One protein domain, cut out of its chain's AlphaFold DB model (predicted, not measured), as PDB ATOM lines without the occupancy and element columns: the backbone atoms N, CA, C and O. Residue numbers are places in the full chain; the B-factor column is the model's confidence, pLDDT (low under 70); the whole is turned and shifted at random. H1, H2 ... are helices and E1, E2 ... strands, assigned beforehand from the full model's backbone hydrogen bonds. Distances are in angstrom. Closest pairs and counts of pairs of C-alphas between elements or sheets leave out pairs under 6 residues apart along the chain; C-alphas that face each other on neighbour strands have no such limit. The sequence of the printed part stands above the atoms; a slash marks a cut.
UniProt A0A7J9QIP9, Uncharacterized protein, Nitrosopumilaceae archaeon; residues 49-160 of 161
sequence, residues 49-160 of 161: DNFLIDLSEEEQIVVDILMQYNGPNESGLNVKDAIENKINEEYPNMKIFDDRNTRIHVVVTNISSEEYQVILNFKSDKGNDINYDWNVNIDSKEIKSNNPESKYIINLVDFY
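AT A GLANCE: This is residues 49 to 160 of the 161 residues of an uncharacterized protein of Nitrosopumilaceae archaeon (UniProt A0A7J9QIP9). The domain is one twisted antiparallel sheet of four strands, a wall with helix H1 over one face, helix H3 on that same face but beside the strands, and no named helix on the other face. H1 crosses E1, E2 and E3, H3 packs on E3 and E4, and H2 packs with residues from 79 to 83 on H1 and H3. The printed part has 112 residues in the order H1 H2 E1 E2 E3 E4 H3, the sheet's order is E1 E2 E3 E4, and the class is mixed, helices and strands. The whole is compact, with a radius of gyration of the C-alphas of 13.8 A and spans of 41 by 30 by 22 A.

HOW THE PARTS SIT: H1, residues 57 to 68, is on the sheet formed by E1, residues 103 to 110, E2, residues 115 to 123, E3, residues 130 to 137, and E4, residues 143 to 145. Its height over the sheet is 9.1 A, and it runs across the strands, at 65 degrees to E1 on the local plane. Its closest C-alphas to E1 are those of Glu 59 and Val 108, 6.1 A apart. H2, residues 79 to 90, touches H1 through its residues 79 to 80 alone, at a steep tilt of 65 degrees, the same way; the closest C-alphas are those of Met 67 and Lys 80, 4.7 A apart. H2 is only just not on the sheet, with 4 pairs of C-alphas within 10 A. The strands form a meander, each the antiparallel neighbour of the one before. Within hydrogen-bond range are N 105 and O 121 at 3.0 A for E1 and E2, N 118 and O 134 at 2.8 A for E2 and E3, and N 135 and O 144 at 2.8 A for E3 and E4. H3, residues 148 to 158, is on the same face as H1, in two layers, helices on one face of a sheet. H3 touches H2 at a steep tilt of 60 degrees, opposite ways, with the closest C-alphas, those of Ala 82 and Ile 153, 6.2 A apart. H1 and H3 are apart. In H1, H2 and H3 every O i to N i+4 pair is within hydrogen-bond range.

IN THESE COORDINATES: H1 begins at C-alpha 57, (171.535, 133.184, 116.677), and is 16.1 A long; H2 is 16.7 A. E1 measures 23.2 A, E2 26.2 A from C-alpha 115 at (171.577, 128.609, 131.490), E3 23.0 A and E4 6.7 A. H3, 15.0 A long, ends at C-alpha 158, (181.672, 110.956, 128.430).

THE WHOLE: The C-alphas farthest apart, those of Asn 93 and Ser 113, are 43.3 A apart. The printed part has no cut. The link from H2 to E1, residues 91 to 102, is long. The mean pLDDT of the printed part is 93.6, and no printed residue is under 70.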
ATOM      1  N   ASP A  49     171.313 117.240 111.741       92.69
ATOM      2  CA  ASP A  49     171.574 118.645 111.384       92.69
ATOM      3  C   ASP A  49     170.513 119.235 110.441       92.69
ATOM      4  O   ASP A  49     170.160 120.407 110.539       92.69
ATOM      5  N   ASN A  50     169.925 118.414 109.567       92.12
ATOM      6  CA  ASN A  50     168.901 118.878 108.629       92.12
ATOM      7  C   ASN A  50     167.575 119.244 109.310       92.12
ATOM      8  O   ASN A  50     166.701 119.826 108.667       92.12
ATOM      9  N   PHE A  51     167.407 118.873 110.578       91.50
ATOM     10  CA  PHE A  51     166.245 119.203 111.394       91.50
ATOM     11  C   PHE A  51     166.537 120.292 112.432       91.50
ATOM     12  O   PHE A  51     165.599 120.811 113.035       91.50
ATOM     13  N   LEU A  52     167.806 120.655 112.630       91.62
ATOM     14  CA  LEU A  52     168.239 121.731 113.524       91.62
ATOM     15  C   LEU A  52     168.195 123.081 112.788       91.62
ATOM     16  O   LEU A  52     169.185 123.800 112.711       91.62
ATOM     17  N   ILE A  53     167.048 123.387 112.182       87.12
ATOM     18  CA  ILE A  53     166.815 124.610 111.405       87.12
ATOM     19  C   ILE A  53     165.866 125.553 112.152       87.12
ATOM     20  O   ILE A  53     165.182 125.138 113.085       87.12
ATOM     21  N   ASP A  54     165.802 126.809 111.711       89.56
ATOM     22  CA  ASP A  54     164.910 127.849 112.247       89.56
ATOM     23  C   ASP A  54     165.184 128.263 113.711       89.56
ATOM     24  O   ASP A  54     164.288 128.752 114.399       89.56
ATOM     25  N   LEU A  55     166.429 128.116 114.174       93.12
ATOM     26  CA  LEU A  55     166.902 128.642 115.459       93.12
ATOM     27  C   LEU A  55     167.377 130.098 115.313       93.12
ATOM     28  O   LEU A  55     167.951 130.479 114.288       93.12
ATOM     29  N   SER A  56     167.158 130.926 116.336       95.25
ATOM     30  CA  SER A  56     167.800 132.244 116.433       95.25
ATOM     31  C   SER A  56     169.310 132.116 116.673       95.25
ATOM     32  O   SER A  56     169.798 131.054 117.049       95.25
ATOM     33  N   GLU A  57     170.071 133.200 116.484       94.56
ATOM     34  CA  GLU A  57     171.535 133.184 116.677       94.56
ATOM     35  C   GLU A  57     171.939 132.709 118.082       94.56
ATOM     36  O   GLU A  57     172.887 131.945 118.238       94.56
ATOM     37  N   GLU A  58     171.193 133.130 119.102       93.25
ATOM     38  CA  GLU A  58     171.430 132.755 120.495       93.25
ATOM     39  C   GLU A  58     171.106 131.278 120.749       93.25
ATOM     40  O   GLU A  58     171.909 130.553 121.332       93.25
ATOM     41  N   GLU A  59     169.962 130.801 120.254       96.31
ATOM     42  CA  GLU A  59     169.569 129.394 120.371       96.31
ATOM     43  C   GLU A  59     170.523 128.474 119.603       96.31
ATOM     44  O   GLU A  59     170.840 127.384 120.080       96.31
ATOM     45  N   GLN A  60     171.027 128.923 118.451       96.38
ATOM     46  CA  GLN A  60     172.012 128.189 117.664       96.38
ATOM     47  C   GLN A  60     173.304 127.989 118.454       96.38
ATOM     48  O   GLN A  60     173.818 126.878 118.481       96.38
ATOM     49  N   ILE A  61     173.800 129.018 119.150       95.69
ATOM     50  CA  ILE A  61     174.994 128.896 120.000       95.69
ATOM     51  C   ILE A  61     174.779 127.834 121.085       95.69
ATOM     52  O   ILE A  61     175.648 126.992 121.307       95.69
ATOM     53  N   VAL A  62     173.618 127.844 121.746       97.56
ATOM     54  CA  VAL A  62     173.278 126.870 122.795       97.56
ATOM     55  C   VAL A  62     173.239 125.446 122.234       97.56
ATOM     56  O   VAL A  62     173.827 124.530 122.813       97.56
ATOM     57  N   VAL A  63     172.556 125.254 121.104       97.75
ATOM     58  CA  VAL A  63     172.447 123.945 120.447       97.75
ATOM     59  C   VAL A  63     173.807 123.481 119.935       97.75
ATOM     60  O   VAL A  63     174.134 122.311 120.102       97.75
ATOM     61  N   ASP A  64     174.637 124.373 119.398       96.88
ATOM     62  CA  ASP A  64     175.987 124.051 118.940       96.88
ATOM     63  C   ASP A  64     176.882 123.590 120.095       96.88
ATOM     64  O   ASP A  64     177.582 122.588 119.950       96.88
ATOM     65  N   ILE A  65     176.830 124.265 121.252       96.81
ATOM     66  CA  ILE A  65     177.553 123.838 122.464       96.81
ATOM     67  C   ILE A  65     177.151 122.410 122.843       96.81
ATOM     68  O   ILE A  65     178.022 121.574 123.086       96.81
ATOM     69  N   LEU A  66     175.848 122.118 122.859       97.94
ATOM     70  CA  LEU A  66     175.340 120.786 123.180       97.94
ATOM     71  C   LEU A  66     175.781 119.744 122.147       97.94
ATOM     72  O   LEU A  66     176.340 118.719 122.517       97.94
ATOM     73  N   MET A  67     175.539 119.998 120.861       97.12
ATOM     74  CA  MET A  67     175.751 119.028 119.782       97.12
ATOM     75  C   MET A  67     177.230 118.713 119.548       97.12
ATOM     76  O   MET A  67     177.558 117.591 119.163       97.12
ATOM     77  N   GLN A  68     178.120 119.680 119.791       95.75
ATOM     78  CA  GLN A  68     179.567 119.521 119.628       95.75
ATOM     79  C   GLN A  68     180.261 118.951 120.868       95.75
ATOM     80  O   GLN A  68     181.432 118.582 120.776       95.75
ATOM     81  N   TYR A  69     179.572 118.860 122.010       95.62
ATOM     82  CA  TYR A  69     180.143 118.266 123.213       95.62
ATOM     83  C   TYR A  69     180.576 116.824 122.947       95.62
ATOM     84  O   TYR A  69     179.773 115.995 122.519       95.62
ATOM     85  N   ASN A  70     181.853 116.539 123.193       93.69
ATOM     86  CA  ASN A  70     182.527 115.280 122.878       93.69
ATOM     87  C   ASN A  70     183.230 114.673 124.103       93.69
ATOM     88  O   ASN A  70     184.255 114.001 123.976       93.69
ATOM     89  N   GLY A  71     182.666 114.924 125.285       90.12
ATOM     90  CA  GLY A  71     183.140 114.369 126.545       90.12
ATOM     91  C   GLY A  71     184.376 115.080 127.107       90.12
ATOM     92  O   GLY A  71     184.965 115.957 126.471       90.12
ATOM     93  N   PRO A  72     184.817 114.696 128.316       87.19
ATOM     94  CA  PRO A  72     185.921 115.349 129.019       87.19
ATOM     95  C   PRO A  72     187.292 115.107 128.372       87.19
ATOM     96  O   PRO A  72     188.239 115.838 128.656       87.19
ATOM     97  N   ASN A  73     187.413 114.082 127.524       82.06
ATOM     98  CA  ASN A  73     188.656 113.741 126.835       82.06
ATOM     99  C   ASN A  73     188.854 114.539 125.533       82.06
ATOM    100  O   ASN A  73     189.907 114.421 124.912       82.06
ATOM    101  N   GLU A  74     187.855 115.327 125.112       79.25
ATOM    102  CA  GLU A  74     187.847 116.141 123.884       79.25
ATOM    103  C   GLU A  74     188.170 115.364 122.589       79.25
ATOM    104  O   GLU A  74     188.486 115.942 121.545       79.25
ATOM    105  N   SER A  75     188.067 114.037 122.628       73.88
ATOM    106  CA  SER A  75     188.329 113.142 121.510       73.88
ATOM    107  C   SER A  75     187.340 111.989 121.572       73.88
ATOM    108  O   SER A  75     187.372 111.224 122.530       73.88
ATOM    109  N   GLY A  76     186.472 111.861 120.569       82.88
ATOM    110  CA  GLY A  76     185.503 110.769 120.527       82.88
ATOM    111  C   GLY A  76     184.175 111.147 119.883       82.88
ATOM    112  O   GLY A  76     184.095 112.061 119.059       82.88
ATOM    113  N   LEU A  77     183.148 110.392 120.264       92.50
ATOM    114  CA  LEU A  77     181.758 110.574 119.866       92.50
ATOM    115  C   LEU A  77     181.205 111.867 120.472       92.50
ATOM    116  O   LEU A  77     181.306 112.066 121.677       92.50
ATOM    117  N   ASN A  78     180.599 112.732 119.659       95.62
ATOM    118  CA  ASN A  78     179.881 113.900 120.173       95.62
ATOM    119  C   ASN A  78     178.393 113.589 120.409       95.62
ATOM    120  O   ASN A  78     177.877 112.563 119.963       95.62
ATOM    121  N   VAL A  79     177.692 114.484 121.106       97.12
ATOM    122  CA  VAL A  79     176.258 114.341 121.415       97.12
ATOM    123  C   VAL A  79     175.414 114.167 120.157       97.12
ATOM    124  O   VAL A  79     174.521 113.320 120.150       97.12
ATOM    125  N   LYS A  80     175.697 114.913 119.083       96.94
ATOM    126  CA  LYS A  80     174.959 114.780 117.822       96.94
ATOM    127  C   LYS A  80     175.068 113.364 117.260       96.94
ATOM    128  O   LYS A  80     174.053 112.714 117.017       96.94
ATOM    129  N   ASP A  81     176.292 112.880 117.102       95.69
ATOM    130  CA  ASP A  81     176.582 111.564 116.546       95.69
ATOM    131  C   ASP A  81     176.037 110.458 117.465       95.69
ATOM    132  O   ASP A  81     175.525 109.446 116.992       95.69
ATOM    133  N   ALA A  82     176.074 110.658 118.787       96.62
ATOM    134  CA  ALA A  82     175.476 109.749 119.759       96.62
ATOM    135  C   ALA A  82     173.951 109.639 119.599       96.62
ATOM    136  O   ALA A  82     173.413 108.528 119.621       96.62
ATOM    137  N   ILE A  83     173.253 110.763 119.403       97.12
ATOM    138  CA  ILE A  83     171.808 110.779 119.137       97.12
ATOM    139  C   ILE A  83     171.510 110.098 117.797       97.12
ATOM    140  O   ILE A  83     170.611 109.257 117.729       97.12
ATOM    141  N   GLU A  84     172.268 110.412 116.741       95.62
ATOM    142  CA  GLU A  84     172.099 109.772 115.431       95.62
ATOM    143  C   GLU A  84     172.291 108.258 115.508       95.62
ATOM    144  O   GLU A  84     171.454 107.507 115.002       95.62
ATOM    145  N   ASN A  85     173.344 107.798 116.182       94.69
ATOM    146  CA  ASN A  85     173.609 106.376 116.380       94.69
ATOM    147  C   ASN A  85     172.473 105.706 117.150       94.69
ATOM    148  O   ASN A  85     171.946 104.697 116.689       94.69
ATOM    149  N   LYS A  86     172.033 106.300 118.264       94.44
ATOM    150  CA  LYS A  86     170.928 105.775 119.074       94.44
ATOM    151  C   LYS A  86     169.641 105.632 118.260       94.44
ATOM    152  O   LYS A  86     168.985 104.594 118.322       94.44
ATOM    153  N   ILE A  87     169.294 106.643 117.468       93.69
ATOM    154  CA  ILE A  87     168.121 106.603 116.589       93.69
ATOM    155  C   ILE A  87     168.298 105.523 115.508       93.69
ATOM    156  O   ILE A  87     167.402 104.709 115.297       93.69
ATOM    157  N   ASN A  88     169.451 105.457 114.845       92.50
ATOM    158  CA  ASN A  88     169.707 104.453 113.809       92.50
ATOM    159  C   ASN A  88     169.696 103.014 114.361       92.50
ATOM    160  O   ASN A  88     169.220 102.106 113.683       92.50
ATOM    161  N   GLU A  89     170.155 102.798 115.595       92.19
ATOM    162  CA  GLU A  89     170.094 101.504 116.287       92.19
ATOM    163  C   GLU A  89     168.660 101.054 116.585       92.19
ATOM    164  O   GLU A  89     168.364  99.859 116.513       92.19
ATOM    165  N   GLU A  90     167.749 101.986 116.878       91.12
ATOM    166  CA  GLU A  90     166.323 101.677 117.037       91.12
ATOM    167  C   GLU A  90     165.635 101.359 115.700       91.12
ATOM    168  O   GLU A  90     164.639 100.630 115.667       91.12
ATOM    169  N   TYR A  91     166.196 101.834 114.581       90.00
ATOM    170  CA  TYR A  91     165.643 101.674 113.234       90.00
ATOM    171  C   TYR A  91     166.669 101.119 112.214       90.00
ATOM    172  O   TYR A  91     166.835 101.689 111.133       90.00
ATOM    173  N   PRO A  92     167.299  99.950 112.454       86.19
ATOM    174  CA  PRO A  92     168.525  99.517 111.760       86.19
ATOM    175  C   PRO A  92     168.358  99.203 110.266       86.19
ATOM    176  O   PRO A  92     169.331  99.147 109.520       86.19
ATOM    177  N   ASN A  93     167.125  98.975 109.809       87.12
ATOM    178  CA  ASN A  93     166.815  98.630 108.417       87.12
ATOM    179  C   ASN A  93     166.156  99.786 107.652       87.12
ATOM    180  O   ASN A  93     165.532  99.563 106.611       87.12
ATOM    181  N   MET A  94     166.216 101.009 108.182       84.75
ATOM    182  CA  MET A  94     165.535 102.168 107.615       84.75
ATOM    183  C   MET A  94     166.430 103.400 107.651       84.75
ATOM    184  O   MET A  94     167.085 103.678 108.646       84.75
ATOM    185  N   LYS A  95     166.385 104.195 106.580       89.56
ATOM    186  CA  LYS A  95     166.943 105.549 106.587       89.56
ATOM    187  C   LYS A  95     165.948 106.478 107.267       89.56
ATOM    188  O   LYS A  95     165.144 107.131 106.607       89.56
ATOM    189  N   ILE A  96     165.920 106.435 108.593       91.25
ATOM    190  CA  ILE A  96     164.845 107.054 109.368       91.25
ATOM    191  C   ILE A  96     164.799 108.576 109.194       91.25
ATOM    192  O   ILE A  96     163.715 109.133 109.078       91.25
ATOM    193  N   PHE A  97     165.941 109.244 109.041       92.31
ATOM    194  CA  PHE A  97     166.001 110.682 108.761       92.31
ATOM    195  C   PHE A  97     165.498 111.061 107.356       92.31
ATOM    196  O   PHE A  97     165.022 112.178 107.153       92.31
ATOM    197  N   ASP A  98     165.538 110.134 106.392       91.31
ATOM    198  CA  ASP A  98     164.968 110.333 105.052       91.31
ATOM    199  C   ASP A  98     163.448 110.108 105.019       91.31
ATOM    200  O   ASP A  98     162.780 110.469 104.042       91.31
ATOM    201  N   ASP A  99     162.879 109.513 106.070       90.88
ATOM    202  CA  ASP A  99     161.460 109.201 106.122       90.88
ATOM    203  C   ASP A  99     160.609 110.476 106.235       90.88
ATOM    204  O   ASP A  99     160.832 111.352 107.068       90.88
ATOM    205  N   ARG A 100     159.578 110.573 105.387       89.75
ATOM    206  CA  ARG A 100     158.662 111.724 105.335       89.75
ATOM    207  C   ARG A 100     157.842 111.922 106.615       89.75
ATOM    208  O   ARG A 100     157.278 112.996 106.806       89.75
ATOM    209  N   ASN A 101     157.698 110.875 107.423       90.88
ATOM    210  CA  ASN A 101     156.942 110.894 108.666       90.88
ATOM    211  C   ASN A 101     157.835 111.177 109.879       90.88
ATOM    212  O   ASN A 101     157.301 111.444 110.955       90.88
ATOM    213  N   THR A 102     159.159 111.177 109.704       92.81
ATOM    214  CA  THR A 102     160.101 111.576 110.748       92.81
ATOM    215  C   THR A 102     159.999 113.068 111.005       92.81
ATOM    216  O   THR A 102     160.041 113.896 110.092       92.81
ATOM    217  N   ARG A 103     159.849 113.413 112.281       93.69
ATOM    218  CA  ARG A 103     159.783 114.790 112.762       93.69
ATOM    219  C   ARG A 103     160.722 114.931 113.939       93.69
ATOM    220  O   ARG A 103     160.654 114.147 114.880       93.69
ATOM    221  N   ILE A 104     161.549 115.961 113.888       94.94
ATOM    222  CA  ILE A 104     162.399 116.360 114.999       94.94
ATOM    223  C   ILE A 104     162.048 117.804 115.310       94.94
ATOM    224  O   ILE A 104     161.966 118.633 114.407       94.94
ATOM    225  N   HIS A 105     161.758 118.071 116.576       94.31
ATOM    226  CA  HIS A 105     161.445 119.408 117.049       94.31
ATOM    227  C   HIS A 105     162.348 119.751 118.221       94.31
ATOM    228  O   HIS A 105     162.361 119.026 119.219       94.31
ATOM    229  N   VAL A 106     163.079 120.851 118.078       96.69
ATOM    230  CA  VAL A 106     163.956 121.393 119.110       96.69
ATOM    231  C   VAL A 106     163.314 122.642 119.685       96.69
ATOM    232  O   VAL A 106     162.855 123.510 118.946       96.69
ATOM    233  N   VAL A 107     163.266 122.707 121.010       96.25
ATOM    234  CA  VAL A 107     162.824 123.877 121.762       96.25
ATOM    235  C   VAL A 107     163.966 124.296 122.665       96.25
ATOM    236  O   VAL A 107     164.438 123.493 123.470       96.25
ATOM    237  N   VAL A 108     164.382 125.551 122.541       97.44
ATOM    238  CA  VAL A 108     165.376 126.161 123.419       97.44
ATOM    239  C   VAL A 108     164.663 127.178 124.303       97.44
ATOM    240  O   VAL A 108     163.864 127.979 123.831       97.44
ATOM    241  N   THR A 109     164.877 127.106 125.612       97.38
ATOM    242  CA  THR A 109     164.238 128.002 126.584       97.38
ATOM    243  C   THR A 109     165.294 128.607 127.489       97.38
ATOM    244  O   THR A 109     166.031 127.880 128.145       97.38
ATOM    245  N   ASN A 110     165.362 129.935 127.561       96.31
ATOM    246  CA  ASN A 110     166.215 130.613 128.532       96.31
ATOM    247  C   ASN A 110     165.694 130.355 129.963       96.31
ATOM    248  O   ASN A 110     164.539 130.663 130.263       96.31
ATOM    249  N   ILE A 111     166.533 129.778 130.830       95.19
ATOM    250  CA  ILE A 111     166.239 129.579 132.259       95.19
ATOM    251  C   ILE A 111     166.820 130.743 133.072       95.19
ATOM    252  O   ILE A 111     166.187 131.237 134.007       95.19
ATOM    253  N   SER A 112     168.041 131.163 132.738       93.38
ATOM    254  CA  SER A 112     168.744 132.278 133.374       93.38
ATOM    255  C   SER A 112     169.708 132.955 132.393       93.38
ATOM    256  O   SER A 112     169.787 132.572 131.231       93.38
ATOM    257  N   SER A 113     170.471 133.954 132.850       89.44
ATOM    258  CA  SER A 113     171.450 134.659 132.008       89.44
ATOM    259  C   SER A 113     172.512 133.750 131.390       89.44
ATOM    260  O   SER A 113     173.066 134.102 130.358       89.44
ATOM    261  N   GLU A 114     172.801 132.611 132.021       93.62
ATOM    262  CA  GLU A 114     173.880 131.709 131.608       93.62
ATOM    263  C   GLU A 114     173.374 130.296 131.298       93.62
ATOM    264  O   GLU A 114     174.145 129.480 130.813       93.62
ATOM    265  N   GLU A 115     172.107 129.975 131.579       97.00
ATOM    266  CA  GLU A 115     171.577 128.609 131.490       97.00
ATOM    267  C   GLU A 115     170.328 128.543 130.608       97.00
ATOM    268  O   GLU A 115     169.371 129.301 130.793       97.00
ATOM    269  N   TYR A 116     170.331 127.590 129.679       98.31
ATOM    270  CA  TYR A 116     169.258 127.344 128.722       98.31
ATOM    271  C   TYR A 116     168.845 125.882 128.787       98.31
ATOM    272  O   TYR A 116     169.685 124.993 128.893       98.31
ATOM    273  N   GLN A 117     167.548 125.627 128.683       98.38
ATOM    274  CA  GLN A 117     167.009 124.295 128.472       98.38
ATOM    275  C   GLN A 117     166.959 123.998 126.976       98.38
ATOM    276  O   GLN A 117     166.478 124.829 126.207       98.38
ATOM    277  N   VAL A 118     167.378 122.804 126.572       98.44
ATOM    278  CA  VAL A 118     167.229 122.283 125.214       98.44
ATOM    279  C   VAL A 118     166.416 121.001 125.280       98.44
ATOM    280  O   VAL A 118     166.861 120.002 125.845       98.44
ATOM    281  N   ILE A 119     165.229 121.022 124.679       98.12
ATOM    282  CA  ILE A 119     164.362 119.853 124.544       98.12
ATOM    283  C   ILE A 119     164.352 119.428 123.079       98.12
ATOM    284  O   ILE A 119     163.924 120.192 122.215       98.12
ATOM    285  N   LEU A 120     164.757 118.190 122.804       97.94
ATOM    286  CA  LEU A 120     164.710 117.583 121.476       97.94
ATOM    287  C   LEU A 120     163.692 116.447 121.469       97.94
ATOM    288  O   LEU A 120     163.832 115.458 122.183       97.94
ATOM    289  N   ASN A 121     162.662 116.577 120.638       96.75
ATOM    290  CA  ASN A 121     161.638 115.554 120.459       96.75
ATOM    291  C   ASN A 121     161.796 114.899 119.094       96.75
ATOM    292  O   ASN A 121     161.515 115.530 118.077       96.75
ATOM    293  N   PHE A 122     162.179 113.628 119.084       96.06
ATOM    294  CA  PHE A 122     162.151 112.778 117.904       96.06
ATOM    295  C   PHE A 122     160.830 112.004 117.857       96.06
ATOM    296  O   PHE A 122     160.432 111.379 118.842       96.06
ATOM    297  N   LYS A 123     160.154 112.031 116.706       94.38
ATOM    298  CA  LYS A 123     158.907 111.298 116.462       94.38
ATOM    299  C   LYS A 123     158.931 110.609 115.106       94.38
ATOM    300  O   LYS A 123     159.333 111.205 114.106       94.38
ATOM    301  N   SER A 124     158.411 109.388 115.072       91.31
ATOM    302  CA  SER A 124     158.205 108.591 113.860       91.31
ATOM    303  C   SER A 124     156.916 107.779 113.990       91.31
ATOM    304  O   SER A 124     156.530 107.393 115.087       91.31
ATOM    305  N   ASP A 125     156.243 107.481 112.877       87.31
ATOM    306  CA  ASP A 125     155.064 106.601 112.868       87.31
ATOM    307  C   ASP A 125     155.417 105.108 113.004       87.31
ATOM    308  O   ASP A 125     154.524 104.263 113.084       87.31
ATOM    309  N   LYS A 126     156.713 104.779 113.020       81.31
ATOM    310  CA  LYS A 126     157.236 103.404 113.009       81.31
ATOM    311  C   LYS A 126     157.818 102.942 114.341       81.31
ATOM    312  O   LYS A 126     158.346 101.833 114.404       81.31
ATOM    313  N   GLY A 127     157.733 103.753 115.391       80.50
ATOM    314  CA  GLY A 127     158.248 103.390 116.704       80.50
ATOM    315  C   GLY A 127     157.841 104.376 117.785       80.50
ATOM    316  O   GLY A 127     156.813 105.043 117.671       80.50
ATOM    317  N   ASN A 128     158.623 104.409 118.859       85.56
ATOM    318  CA  ASN A 128     158.338 105.260 120.003       85.56
ATOM    319  C   ASN A 128     158.916 106.661 119.798       85.56
ATOM    320  O   ASN A 128     159.965 106.838 119.179       85.56
ATOM    321  N   ASP A 129     158.224 107.642 120.370       92.06
ATOM    322  CA  ASP A 129     158.755 108.990 120.513       92.06
ATOM    323  C   ASP A 129     159.937 108.957 121.490       92.06
ATOM    324  O   ASP A 129     159.834 108.379 122.576       92.06
ATOM    325  N   ILE A 130     161.035 109.613 121.120       94.69
ATOM    326  CA  ILE A 130     162.201 109.788 121.987       94.69
ATOM    327  C   ILE A 130     162.271 111.261 122.365       94.69
ATOM    328  O   ILE A 130     162.227 112.145 121.507       94.69
ATOM    329  N   ASN A 131     162.347 111.527 123.663       97.19
ATOM    330  CA  ASN A 131     162.459 112.873 124.196       97.19
ATOM    331  C   ASN A 131     163.794 113.008 124.912       97.19
ATOM    332  O   ASN A 131     164.110 112.229 125.812       97.19
ATOM    333  N   TYR A 132     164.522 114.049 124.547       98.19
ATOM    334  CA  TYR A 132     165.698 114.488 125.257       98.19
ATOM    335  C   TYR A 132     165.487 115.884 125.834       98.19
ATOM    336  O   TYR A 132     164.751 116.695 125.274       98.19
ATOM    337  N   ASP A 133     166.130 116.137 126.962       98.50
ATOM    338  CA  ASP A 133     165.992 117.308 127.804       98.50
ATOM    339  C   ASP A 133     167.311 117.531 128.557       98.50
ATOM    340  O   ASP A 133     167.713 116.726 129.413       98.50
ATOM    341  N   TRP A 134     167.979 118.632 128.222       98.62
ATOM    342  CA  TRP A 134     169.226 119.063 128.839       98.62
ATOM    343  C   TRP A 134     169.152 120.515 129.287       98.62
ATOM    344  O   TRP A 134     168.494 121.334 128.653       98.62
ATOM    345  N   ASN A 135     169.919 120.847 130.320       98.25
ATOM    346  CA  ASN A 135     170.338 122.214 130.587       98.25
ATOM    347  C   ASN A 135     171.765 122.414 130.083       98.25
ATOM    348  O   ASN A 135     172.634 121.576 130.328       98.25
ATOM    349  N   VAL A 136     172.003 123.540 129.424       98.19
ATOM    350  CA  VAL A 136     173.293 123.945 128.874       98.19
ATOM    351  C   VAL A 136     173.669 125.279 129.495       98.19
ATOM    352  O   VAL A 136     172.905 126.243 129.400       98.19
ATOM    353  N   ASN A 137     174.843 125.340 130.121       97.31
ATOM    354  CA  ASN A 137     175.425 126.606 130.540       97.31
ATOM    355  C   ASN A 137     176.300 127.174 129.411       97.31
ATOM    356  O   ASN A 137     177.230 126.507 128.966       97.31
ATOM    357  N   ILE A 138     176.015 128.387 128.937       95.62
ATOM    358  CA  ILE A 138     176.704 128.970 127.771       95.62
ATOM    359  C   ILE A 138     178.143 129.412 128.069       95.62
ATOM    360  O   ILE A 138     178.984 129.397 127.171       95.62
ATOM    361  N   ASP A 139     178.441 129.751 129.324       93.75
ATOM    362  CA  ASP A 139     179.748 130.258 129.741       93.75
ATOM    363  C   ASP A 139     180.692 129.112 130.121       93.75
ATOM    364  O   ASP A 139     181.815 129.014 129.621       93.75
ATOM    365  N   SER A 140     180.232 128.216 130.997       95.31
ATOM    366  CA  SER A 140     181.007 127.061 131.457       95.31
ATOM    367  C   SER A 140     180.982 125.892 130.475       95.31
ATOM    368  O   SER A 140     181.829 125.006 130.587       95.31
ATOM    369  N   LYS A 141     180.029 125.879 129.531       94.69
ATOM    370  CA  LYS A 141     179.734 124.756 128.622       94.69
ATOM    371  C   LYS A 141     179.326 123.469 129.343       94.69
ATOM    372  O   LYS A 141     179.337 122.396 128.747       94.69
ATOM    373  N   GLU A 142     178.968 123.559 130.625       94.88
ATOM    374  CA  GLU A 142     178.469 122.423 131.398       94.88
ATOM    375  C   GLU A 142     177.096 121.990 130.866       94.88
ATOM    376  O   GLU A 142     176.210 122.822 130.658       94.88
ATOM    377  N   ILE A 143     176.911 120.679 130.689       97.12
ATOM    378  CA  ILE A 143     175.654 120.082 130.234       97.12
ATOM    379  C   ILE A 143     175.095 119.181 131.333       97.12
ATOM    380  O   ILE A 143     175.766 118.269 131.818       97.12
ATOM    381  N   LYS A 144     173.836 119.406 131.713       97.00
ATOM    382  CA  LYS A 144     173.111 118.596 132.703       97.00
ATOM    383  C   LYS A 144     171.938 117.905 132.040       97.00
ATOM    384  O   LYS A 144     171.163 118.527 131.329       97.00
ATOM    385  N   SER A 145     171.800 116.608 132.283       98.06
ATOM    386  CA  SER A 145     170.691 115.816 131.746       98.06
ATOM    387  C   SER A 145     169.492 115.836 132.688       98.06
ATOM    388  O   SER A 145     169.627 115.464 133.855       98.06
ATOM    389  N   ASN A 146     168.317 116.187 132.169       98.00
ATOM    390  CA  ASN A 146     167.081 116.287 132.950       98.00
ATOM    391  C   ASN A 146     166.227 115.013 132.890       98.00
ATOM    392  O   ASN A 146     165.329 114.825 133.713       98.00
ATOM    393  N   ASN A 147     166.512 114.106 131.948       97.94
ATOM    394  CA  ASN A 147     165.792 112.843 131.802       97.94
ATOM    395  C   ASN A 147     166.738 111.638 131.543       97.94
ATOM    396  O   ASN A 147     167.928 111.830 131.266       97.94
ATOM    397  N   PRO A 148     166.245 110.384 131.660       97.75
ATOM    398  CA  PRO A 148     167.072 109.188 131.480       97.75
ATOM    399  C   PRO A 148     167.690 109.039 130.084       97.75
ATOM    400  O   PRO A 148     168.854 108.658 129.995       97.75
ATOM    401  N   GLU A 149     166.951 109.365 129.020       97.38
ATOM    402  CA  GLU A 149     167.438 109.270 127.633       97.38
ATOM    403  C   GLU A 149     168.611 110.228 127.390       97.38
ATOM    404  O   GLU A 149     169.643 109.864 126.836       97.38
ATOM    405  N   SER A 150     168.494 111.444 127.910       98.00
ATOM    406  CA  SER A 150     169.515 112.495 127.852       98.00
ATOM    407  C   SER A 150     170.755 112.104 128.631       98.00
ATOM    408  O   SER A 150     171.876 112.239 128.143       98.00
ATOM    409  N   LYS A 151     170.547 111.540 129.826       97.88
ATOM    410  CA  LYS A 151     171.627 111.038 130.672       97.88
ATOM    411  C   LYS A 151     172.362 109.886 130.005       97.88
ATOM    412  O   LYS A 151     173.577 109.789 130.132       97.88
ATOM    413  N   TYR A 152     171.637 109.012 129.313       97.12
ATOM    414  CA  TYR A 152     172.240 107.928 128.554       97.12
ATOM    415  C   TYR A 152     173.166 108.464 127.457       97.12
ATOM    416  O   TYR A 152     174.303 108.009 127.376       97.12
ATOM    417  N   ILE A 153     172.728 109.466 126.688       97.62
ATOM    418  CA  ILE A 153     173.557 110.099 125.650       97.62
ATOM    419  C   ILE A 153     174.809 110.754 126.243       97.62
ATOM    420  O   ILE A 153     175.904 110.492 125.755       97.62
ATOM    421  N   ILE A 154     174.678 111.550 127.310       96.62
ATOM    422  CA  ILE A 154     175.843 112.201 127.933       96.62
ATOM    423  C   ILE A 154     176.821 111.171 128.491       96.62
ATOM    424  O   ILE A 154     178.011 111.273 128.234       96.62
ATOM    425  N   ASN A 155     176.337 110.121 129.160       95.19
ATOM    426  CA  ASN A 155     177.211 109.042 129.615       95.19
ATOM    427  C   ASN A 155     177.900 108.330 128.441       95.19
ATOM    428  O   ASN A 155     179.070 107.978 128.545       95.19
ATOM    429  N   LEU A 156     177.181 108.080 127.342       94.62
ATOM    430  CA  LEU A 156     177.762 107.430 126.170       94.62
ATOM    431  C   LEU A 156     178.922 108.258 125.616       94.62
ATOM    432  O   LEU A 156     179.950 107.682 125.293       94.62
ATOM    433  N   VAL A 157     178.753 109.577 125.548       94.38
ATOM    434  CA  VAL A 157     179.771 110.532 125.094       94.38
ATOM    435  C   VAL A 157     180.934 110.638 126.088       94.38
ATOM    436  O   VAL A 157     182.088 110.551 125.685       94.38
ATOM    437  N   ASP A 158     180.654 110.767 127.386       93.06
ATOM    438  CA  ASP A 158     181.672 110.956 128.430       93.06
ATOM    439  C   ASP A 158     182.624 109.764 128.583       93.06
ATOM    440  O   ASP A 158     183.777 109.935 128.986       93.06
ATOM    441  N   PHE A 159     182.133 108.558 128.293       89.12
ATOM    442  CA  PHE A 159     182.870 107.302 128.437       89.12
ATOM    443  C   PHE A 159     183.181 106.638 127.088       89.12
ATOM    444  O   PHE A 159     183.453 105.436 127.048       89.12
ATOM    445  N   TYR A 160     183.108 107.392 125.986       81.25
ATOM    446  CA  TYR A 160     183.521 106.914 124.670       81.25
ATOM    447  C   TYR A 160     185.054 106.981 124.548       81.25
ATOM    448  O   TYR A 160     185.618 108.073 124.613       81.25
TER     449      TYR A 160